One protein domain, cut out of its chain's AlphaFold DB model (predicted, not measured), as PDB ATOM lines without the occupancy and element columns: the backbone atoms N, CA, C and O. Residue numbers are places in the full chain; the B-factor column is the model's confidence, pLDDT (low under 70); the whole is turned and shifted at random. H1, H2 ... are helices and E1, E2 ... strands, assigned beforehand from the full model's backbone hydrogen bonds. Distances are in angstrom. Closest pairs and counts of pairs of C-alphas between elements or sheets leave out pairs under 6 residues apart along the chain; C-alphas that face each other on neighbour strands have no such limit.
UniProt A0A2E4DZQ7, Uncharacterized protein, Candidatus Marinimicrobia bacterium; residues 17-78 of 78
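AT A GLANCE: This is residues 17 to 78 of the 78 residues of an uncharacterized protein of Candidatus Marinimicrobia bacterium (UniProt A0A2E4DZQ7). One strongly twisted sheet of five antiparallel strands has the short helix H2 packed on one face, with no named helix over the other face. The smaller helix H1 lies at one end of the long axis, in the link from E2 to E3, and the link from E3 to E4 lies at the opposite end. The printed part has 62 residues with two named helices and five named strands, along the chain E1, E2, H1, E3, E4, H2, E5; the sheet's order is E4, E3, E2, E1, E5. The class is mixed, helices and strands. The whole is compact, with a radius of gyration of the C-alphas of 11.7 A, and elongated in outline, spanning 36 by 21 by 20 A.

IN THESE COORDINATES: E1, residues 17 to 20, begins with C-alpha 17 at (-10.057, -27.878, -6.022). E2, residues 25 to 32, is the longest strand, 19.2 A from first to last C-alpha. H1 is residues 36 to 40, with C-alpha 36 at (-18.706, -15.408, 1.999). E3, residues 46 to 52, measures 17.3 A, and E4, residues 61 to 66, measures 14.9 A. H2, residues 67 to 73, measures 10.2 A and follows E4 with 0 residues between them. E5, residues 75 to 77, ends with C-alpha 77 at (-8.512, -30.917, -1.660).

HOW THE PARTS SIT: E1 and E2 are a hairpin, at 148 degrees between directions, with N 18 and O 27 within hydrogen-bond range at 2.8 A. E2 and E3 are antiparallel at 145 degrees, with N 28 and O 50 at 2.8 A. E3 and E4 are a hairpin at 141 degrees, with N 51 and O 61 at 2.8 A. E5 is antiparallel to E1 at 137 degrees, with N 19 and O 75 at 2.9 A. E4 and E5 are the edge strands. H2 is on the sheet at a height of 7.7 A over it. It lies over E1, but only just, with 3 of its 7 C-alphas falling on that strand. It runs slantwise to the strands, only just, at 31 degrees to E1 on the local plane. The closest C-alphas of H2 and E1 are those of Asn 73 and Asn 20, 6.4 A apart. H1 is not on the sheet, and it is only just apart from H2, with the closest C-alphas 8.4 A apart. In H1 and H2 every O i to N i+4 pair is within hydrogen-bond range.

THE WHOLE: The C-alphas farthest apart are those of Asp 37 and Tyr 57, at 36.5 A, while the first and last printed C-alphas, those of Thr 17 and Asp 78, are 7.0 A apart. The printed part has no cut and ends at the chain's last residue. No link is long; the one from E3 to E4, with 8 residues, is short, and the others are tight. The mean pLDDT of the printed part is 97.4, and no printed residue is under 70.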
ATOM      1  N   THR A  17      -9.805 -26.660  -5.255       98.62
ATOM      2  CA  THR A  17     -10.057 -27.878  -6.022       98.62
ATOM      3  C   THR A  17     -10.974 -28.782  -5.209       98.62
ATOM      4  O   THR A  17     -10.806 -28.934  -3.998       98.62
ATOM      5  N   TRP A  18     -11.972 -29.361  -5.865       98.62
ATOM      6  CA  TRP A  18     -12.947 -30.265  -5.268       98.62
ATOM      7  C   TRP A  18     -13.012 -31.548  -6.080       98.62
ATOM      8  O   TRP A  18     -13.060 -31.489  -7.306       98.62
ATOM      9  N   VAL A  19     -13.038 -32.698  -5.408       98.44
ATOM     10  CA  VAL A  19     -13.057 -34.009  -6.068       98.44
ATOM     11  C   VAL A  19     -14.177 -34.891  -5.530       98.44
ATOM     12  O   VAL A  19     -14.447 -34.928  -4.326       98.44
ATOM     13  N   ASN A  20     -14.820 -35.622  -6.435       98.06
ATOM     14  CA  ASN A  20     -15.705 -36.731  -6.114       98.06
ATOM     15  C   ASN A  20     -15.004 -38.031  -6.522       98.06
ATOM     16  O   ASN A  20     -15.058 -38.436  -7.682       98.06
ATOM     17  N   ASP A  21     -14.370 -38.696  -5.554       93.12
ATOM     18  CA  ASP A  21     -13.593 -39.920  -5.795       93.12
ATOM     19  C   ASP A  21     -14.462 -41.100  -6.278       93.12
ATOM     20  O   ASP A  21     -13.950 -42.037  -6.884       93.12
ATOM     21  N   ARG A  22     -15.780 -41.072  -6.027       95.06
ATOM     22  CA  ARG A  22     -16.702 -42.144  -6.444       95.06
ATOM     23  C   ARG A  22     -17.087 -42.038  -7.916       95.06
ATOM     24  O   ARG A  22     -17.204 -43.060  -8.582       95.06
ATOM     25  N   ALA A  23     -17.318 -40.820  -8.400       95.69
ATOM     26  CA  ALA A  23     -17.748 -40.551  -9.775       95.69
ATOM     27  C   ALA A  23     -16.598 -40.097 -10.697       95.69
ATOM     28  O   ALA A  23     -16.774 -40.033 -11.911       95.69
ATOM     29  N   GLY A  24     -15.432 -39.765 -10.137       96.88
ATOM     30  CA  GLY A  24     -14.258 -39.298 -10.879       96.88
ATOM     31  C   GLY A  24     -14.332 -37.838 -11.334       96.88
ATOM     32  O   GLY A  24     -13.582 -37.447 -12.224       96.88
ATOM     33  N   PHE A  25     -15.235 -37.035 -10.766       97.75
ATOM     34  CA  PHE A  25     -15.335 -35.613 -11.101       97.75
ATOM     35  C   PHE A  25     -14.315 -34.777 -10.325       97.75
ATOM     36  O   PHE A  25     -14.096 -34.997  -9.133       97.75
ATOM     37  N   GLU A  26     -13.762 -33.768 -10.992       98.19
ATOM     38  CA  GLU A  26     -12.959 -32.701 -10.399       98.19
ATOM     39  C   GLU A  26     -13.531 -31.348 -10.816       98.19
ATOM     40  O   GLU A  26     -13.793 -31.114 -11.996       98.19
ATOM     41  N   TRP A  27     -13.680 -30.446  -9.850       98.69
ATOM     42  CA  TRP A  27     -14.032 -29.049 -10.063       98.69
ATOM     43  C   TRP A  27     -12.909 -28.159  -9.556       98.69
ATOM     44  O   TRP A  27     -12.568 -28.178  -8.372       98.69
ATOM     45  N   ARG A  28     -12.382 -27.315 -10.437       98.62
ATOM     46  CA  ARG A  28     -11.463 -26.233 -10.090       98.62
ATOM     47  C   ARG A  28     -12.235 -24.925 -10.026       98.62
ATOM     48  O   ARG A  28     -12.791 -24.472 -11.025       98.62
ATOM     49  N   VAL A  29     -12.296 -24.321  -8.844       98.62
ATOM     50  CA  VAL A  29     -13.048 -23.088  -8.580       98.62
ATOM     51  C   VAL A  29     -12.229 -21.883  -9.022       98.62
ATOM     52  O   VAL A  29     -11.224 -21.531  -8.404       98.62
ATOM     53  N   LEU A  30     -12.689 -21.216 -10.079       98.88
ATOM     54  CA  LEU A  30     -11.979 -20.103 -10.711       98.88
ATOM     55  C   LEU A  30     -12.459 -18.744 -10.213       98.88
ATOM     56  O   LEU A  30     -11.713 -17.771 -10.280       98.88
ATOM     57  N   LYS A  31     -13.706 -18.656  -9.737       98.75
ATOM     58  CA  LYS A  31     -14.292 -17.448  -9.139       98.75
ATOM     59  C   LYS A  31     -15.504 -17.799  -8.284       98.75
ATOM     60  O   LYS A  31     -16.354 -18.585  -8.695       98.75
ATOM     61  N   LYS A  32     -15.647 -17.110  -7.152       98.56
ATOM     62  CA  LYS A  32     -16.877 -17.082  -6.352       98.56
ATOM     63  C   LYS A  32     -17.565 -15.738  -6.565       98.56
ATOM     64  O   LYS A  32     -16.938 -14.691  -6.410       98.56
ATOM     65  N   TYR A  33     -18.834 -15.726  -6.976       98.25
ATOM     66  CA  TYR A  33     -19.514 -14.468  -7.331       98.25
ATOM     67  C   TYR A  33     -19.850 -13.605  -6.117       98.25
ATOM     68  O   TYR A  33     -19.885 -12.378  -6.219       98.25
ATOM     69  N   GLN A  34     -20.098 -14.236  -4.972       98.12
ATOM     70  CA  GLN A  34     -20.568 -13.562  -3.771       98.12
ATOM     71  C   GLN A  34     -19.483 -13.518  -2.699       98.12
ATOM     72  O   GLN A  34     -18.552 -14.315  -2.680       98.12
ATOM     73  N   ARG A  35     -19.603 -12.545  -1.795       96.94
ATOM     74  CA  ARG A  35     -18.810 -12.515  -0.560       96.94
ATOM     75  C   ARG A  35     -19.253 -13.676   0.343       96.94
ATOM     76  O   ARG A  35     -20.431 -14.033   0.273       96.94
ATOM     77  N   PRO A  36     -18.386 -14.203   1.226       96.00
ATOM     78  CA  PRO A  36     -18.706 -15.408   1.999       96.00
ATOM     79  C   PRO A  36     -19.999 -15.310   2.829       96.00
ATOM     80  O   PRO A  36     -20.750 -16.274   2.902       96.00
ATOM     81  N   ASP A  37     -20.322 -14.129   3.375       96.75
ATOM     82  CA  ASP A  37     -21.557 -13.877   4.137       96.75
ATOM     83  C   ASP A  37     -22.823 -14.026   3.288       96.75
ATOM     84  O   ASP A  37     -23.865 -14.452   3.779       96.75
ATOM     85  N   LYS A  38     -22.744 -13.653   2.007       97.69
ATOM     86  CA  LYS A  38     -23.872 -13.717   1.073       97.69
ATOM     87  C   LYS A  38     -23.984 -15.077   0.403       97.69
ATOM     88  O   LYS A  38     -25.095 -15.563   0.236       97.69
ATOM     89  N   GLU A  39     -22.850 -15.704   0.103       97.69
ATOM     90  CA  GLU A  39     -22.798 -17.082  -0.382       97.69
ATOM     91  C   GLU A  39     -23.436 -18.053   0.618       97.69
ATOM     92  O   GLU A  39     -24.337 -18.793   0.242       97.69
ATOM     93  N   ALA A  40     -23.053 -17.980   1.897       96.00
ATOM     94  CA  ALA A  40     -23.582 -18.861   2.939       96.00
ATOM     95  C   ALA A  40     -25.098 -18.705   3.167       96.00
ATOM     96  O   ALA A  40     -25.768 -19.656   3.558       96.00
ATOM     97  N   ALA A  41     -25.647 -17.513   2.919       97.25
ATOM     98  CA  ALA A  41     -27.074 -17.232   3.065       97.25
ATOM     99  C   ALA A  41     -27.897 -17.549   1.801       97.25
ATOM    100  O   ALA A  41     -29.122 -17.429   1.833       97.25
ATOM    101  N   ASN A  42     -27.255 -17.905   0.682       97.69
ATOM    102  CA  ASN A  42     -27.920 -18.112  -0.599       97.69
ATOM    103  C   ASN A  42     -27.810 -19.578  -1.062       97.69
ATOM    104  O   ASN A  42     -26.762 -19.970  -1.578       97.69
ATOM    105  N   PRO A  43     -28.896 -20.369  -1.006       95.44
ATOM    106  CA  PRO A  43     -28.877 -21.766  -1.452       95.44
ATOM    107  C   PRO A  43     -28.629 -21.925  -2.962       95.44
ATOM    108  O   PRO A  43     -28.257 -23.003  -3.415       95.44
ATOM    109  N   TYR A  44     -28.795 -20.851  -3.740       97.44
ATOM    110  CA  TYR A  44     -28.541 -20.811  -5.181       97.44
ATOM    111  C   TYR A  44     -27.248 -20.068  -5.524       97.44
ATOM    112  O   TYR A  44     -27.091 -19.563  -6.641       97.44
ATOM    113  N   ALA A  45     -26.331 -19.918  -4.563       98.44
ATOM    114  CA  ALA A  45     -25.015 -19.374  -4.852       98.44
ATOM    115  C   ALA A  45     -24.310 -20.246  -5.897       98.44
ATOM    116  O   ALA A  45     -24.487 -21.465  -5.945       98.44
ATOM    117  N   ARG A  46     -23.514 -19.605  -6.753       98.62
ATOM    118  CA  ARG A  46     -22.797 -20.255  -7.851       98.62
ATOM    119  C   ARG A  46     -21.322 -19.905  -7.799       98.62
ATOM    120  O   ARG A  46     -20.960 -18.812  -7.350       98.62
ATOM    121  N   TRP A  47     -20.504 -20.795  -8.336       98.75
ATOM    122  CA  TRP A  47     -19.097 -20.571  -8.644       98.75
ATOM    123  C   TRP A  47     -18.868 -20.753 -10.138       98.75
ATOM    124  O   TRP A  47     -19.510 -21.603 -10.752       98.75
ATOM    125  N   LEU A  48     -17.944 -19.976 -10.704       98.88
ATOM    126  CA  LEU A  48     -17.368 -20.299 -12.005       98.88
ATOM    127  C   LEU A  48     -16.327 -21.393 -11.783       98.88
ATOM    128  O   LEU A  48     -15.408 -21.213 -10.973       98.88
ATOM    129  N   VAL A  49     -16.459 -22.492 -12.510       98.81
ATOM    130  CA  VAL A  49     -15.583 -23.656 -12.401       98.81
ATOM    131  C   VAL A  49     -15.048 -24.072 -13.765       98.81
ATOM    132  O   VAL A  49     -15.676 -23.818 -14.791       98.81
ATOM    133  N   ALA A  50     -13.900 -24.739 -13.747       98.75
ATOM    134  CA  ALA A  50     -13.520 -25.702 -14.769       98.75
ATOM    135  C   ALA A  50     -13.750 -27.100 -14.187       98.75
ATOM    136  O   ALA A  50     -13.182 -27.435 -13.146       98.75
ATOM    137  N   ALA A  51     -14.608 -27.889 -14.819       98.31
ATOM    138  CA  ALA A  51     -14.932 -29.246 -14.409       98.31
ATOM    139  C   ALA A  51     -14.332 -30.263 -15.382       98.31
ATOM    140  O   ALA A  51     -14.251 -30.012 -16.584       98.31
ATOM    141  N   ARG A  52     -13.917 -31.420 -14.874       97.94
ATOM    142  CA  ARG A  52     -13.562 -32.580 -15.698       97.94
ATOM    143  C   ARG A  52     -14.055 -33.861 -15.052       97.94
ATOM    144  O   ARG A  52     -14.267 -33.916 -13.842       97.94
ATOM    145  N   SER A  53     -14.217 -34.892 -15.864       97.44
ATOM    146  CA  SER A  53     -14.636 -36.222 -15.425       97.44
ATOM    147  C   SER A  53     -14.052 -37.287 -16.361       97.44
ATOM    148  O   SER A  53     -13.439 -36.937 -17.376       97.44
ATOM    149  N   PRO A  54     -14.263 -38.590 -16.104       97.81
ATOM    150  CA  PRO A  54     -13.882 -39.634 -17.055       97.81
ATOM    151  C   PRO A  54     -14.528 -39.451 -18.438       97.81
ATOM    152  O   PRO A  54     -13.988 -39.921 -19.435       97.81
ATOM    153  N   TYR A  55     -15.655 -38.735 -18.511       96.75
ATOM    154  CA  TYR A  55     -16.409 -38.495 -19.741       96.75
ATOM    155  C   TYR A  55     -15.918 -37.285 -20.543       96.75
ATOM    156  O   TYR A  55     -16.307 -37.134 -21.698       96.75
ATOM    157  N   THR A  56     -15.057 -36.436 -19.970       97.31
ATOM    158  CA  THR A  56     -14.472 -35.290 -20.690       97.31
ATOM    159  C   THR A  56     -13.157 -35.643 -21.391       97.31
ATOM    160  O   THR A  56     -12.550 -34.787 -22.033       97.31
ATOM    161  N   TYR A  57     -12.697 -36.897 -21.275       95.88
ATOM    162  CA  TYR A  57     -11.478 -37.418 -21.911       95.88
ATOM    163  C   TYR A  57     -10.243 -36.526 -21.686       95.88
ATOM    164  O   TYR A  57      -9.434 -36.309 -22.585       95.88
ATOM    165  N   GLY A  58     -10.113 -35.979 -20.472       94.19
ATOM    166  CA  GLY A  58      -9.004 -35.106 -20.073       94.19
ATOM    167  C   GLY A  58      -9.209 -33.616 -20.369       94.19
ATOM    168  O   GLY A  58      -8.406 -32.807 -19.913       94.19
ATOM    169  N   SER A  59     -10.285 -33.241 -21.065       97.94
ATOM    170  CA  SER A  59     -10.635 -31.839 -21.316       97.94
ATOM    171  C   SER A  59     -11.328 -31.193 -20.115       97.94
ATOM    172  O   SER A  59     -11.979 -31.869 -19.313       97.94
ATOM    173  N   TRP A  60     -11.210 -29.867 -20.029       98.44
ATOM    174  CA  TRP A  60     -11.928 -29.029 -19.072       98.44
ATOM    175  C   TRP A  60     -13.192 -28.440 -19.696       98.44
ATOM    176  O   TRP A  60     -13.140 -27.854 -20.777       98.44
ATOM    177  N   GLU A  61     -14.303 -28.517 -18.973       98.38
ATOM    178  CA  GLU A  61     -15.561 -27.848 -19.300       98.38
ATOM    179  C   GLU A  61     -15.777 -26.672 -18.344       98.38
ATOM    180  O   GLU A  61     -15.797 -26.835 -17.124       98.38
ATOM    181  N   TYR A  62     -15.915 -25.464 -18.889       98.56
ATOM    182  CA  TYR A  62     -16.051 -24.240 -18.099       98.56
ATOM    183  C   TYR A  62     -17.516 -23.848 -17.965       98.56
ATOM    184  O   TYR A  62     -18.249 -23.807 -18.953       98.56
ATOM    185  N   GLY A  63     -17.938 -23.489 -16.756       98.38
ATOM    186  CA  GLY A  63     -19.315 -23.074 -16.525       98.38
ATOM    187  C   GLY A  63     -19.600 -22.661 -15.093       98.38
ATOM    188  O   GLY A  63     -18.755 -22.768 -14.206       98.38
ATOM    189  N   ASP A  64     -20.815 -22.174 -14.869       98.50
ATOM    190  CA  ASP A  64     -21.298 -21.883 -13.527       98.50
ATOM    191  C   ASP A  64     -21.915 -23.142 -12.908       98.50
ATOM    192  O   ASP A  64     -22.753 -23.796 -13.520       98.50
ATOM    193  N   THR A  65     -21.540 -23.465 -11.672       98.44
ATOM    194  CA  THR A  65     -22.107 -24.590 -10.907       98.44
ATOM    195  C   THR A  65     -22.607 -24.100  -9.554       98.44
ATOM    196  O   THR A  65     -22.013 -23.198  -8.956       98.44
ATOM    197  N   TYR A  66     -23.716 -24.661  -9.069       98.38
ATOM    198  CA  TYR A  66     -24.223 -24.346  -7.735       98.38
ATOM    199  C   TYR A  66     -23.254 -24.826  -6.652       98.38
ATOM    200  O   TYR A  66     -22.725 -25.932  -6.718       98.38
ATOM    201  N   VAL A  67     -23.060 -24.004  -5.620       98.19
ATOM    202  CA  VAL A  67     -22.192 -24.352  -4.482       98.19
ATOM    203  C   VAL A  67     -22.679 -25.623  -3.791       98.19
ATOM    204  O   VAL A  67     -21.874 -26.472  -3.413       98.19
ATOM    205  N   SER A  68     -23.998 -25.780  -3.663       97.88
ATOM    206  CA  SER A  68     -24.630 -26.960  -3.068       97.88
ATOM    207  C   SER A  68     -24.328 -28.246  -3.837       97.88
ATOM    208  O   SER A  68     -24.079 -29.265  -3.200       97.88
ATOM    209  N   GLU A  69     -24.278 -28.201  -5.170       96.81
ATOM    210  CA  GLU A  69     -23.955 -29.365  -6.008       96.81
ATOM    211  C   GLU A  69     -22.546 -29.886  -5.707       96.81
ATOM    212  O   GLU A  69     -22.349 -31.079  -5.498       96.81
ATOM    213  N   ILE A  70     -21.569 -28.983  -5.603       97.56
ATOM    214  CA  ILE A  70     -20.177 -29.356  -5.326       97.56
ATOM    215  C   ILE A  70     -20.034 -29.809  -3.870       97.56
ATOM    216  O   ILE A  70     -19.540 -30.899  -3.600       97.56
ATOM    217  N   THR A  71     -20.499 -29.000  -2.918       97.31
ATOM    218  CA  THR A  71     -20.294 -29.252  -1.479       97.31
ATOM    219  C   THR A  71     -21.069 -30.456  -0.939       97.31
ATOM    220  O   THR A  71     -20.652 -31.028   0.065       97.31
ATOM    221  N   SER A  72     -22.155 -30.874  -1.600       97.19
ATOM    222  CA  SER A  72     -22.917 -32.073  -1.211       97.19
ATOM    223  C   SER A  72     -22.344 -33.365  -1.798       97.19
ATOM    224  O   SER A  72     -22.570 -34.435  -1.236       97.19
ATOM    225  N   ASN A  73     -21.618 -33.286  -2.920       97.31
ATOM    226  CA  ASN A  73     -21.167 -34.460  -3.678       97.31
ATOM    227  C   ASN A  73     -19.641 -34.644  -3.711       97.31
ATOM    228  O   ASN A  73     -19.166 -35.691  -4.148       97.31
ATOM    229  N   ALA A  74     -18.863 -33.651  -3.284       98.06
ATOM    230  CA  ALA A  74     -17.409 -33.649  -3.378       98.06
ATOM    231  C   ALA A  74     -16.755 -33.179  -2.075       98.06
ATOM    232  O   ALA A  74     -17.367 -32.515  -1.239       98.06
ATOM    233  N   ARG A  75     -15.466 -33.490  -1.926       98.12
ATOM    234  CA  ARG A  75     -14.615 -32.942  -0.864       98.12
ATOM    235  C   ARG A  75     -13.612 -31.961  -1.454       98.12
ATOM    236  O   ARG A  75     -13.110 -32.176  -2.557       98.12
ATOM    237  N   LYS A  76     -13.292 -30.915  -0.700       98.19
ATOM    238  CA  LYS A  76     -12.194 -30.007  -1.032       98.19
ATOM    239  C   LYS A  76     -10.854 -30.728  -0.858       98.19
ATOM    240  O   LYS A  76     -10.712 -31.544   0.056       98.19
ATOM    241  N   VAL A  77      -9.898 -30.432  -1.731       96.56
ATOM    242  CA  VAL A  77      -8.512 -30.917  -1.660       96.56
ATOM    243  C   VAL A  77      -7.545 -29.739  -1.670       96.56
ATOM    244  O   VAL A  77      -7.893 -28.673  -2.188       96.56
ATOM    245  N   ASP A  78      -6.381 -29.947  -1.057       81.00
ATOM    246  CA  ASP A  78      -5.296 -28.964  -0.969       81.00
ATOM    247  C   ASP A  78      -4.449 -28.923  -2.248       81.00
ATOM    248  O   ASP A  78      -4.210 -30.005  -2.838       81.00
TER     249      ASP A  78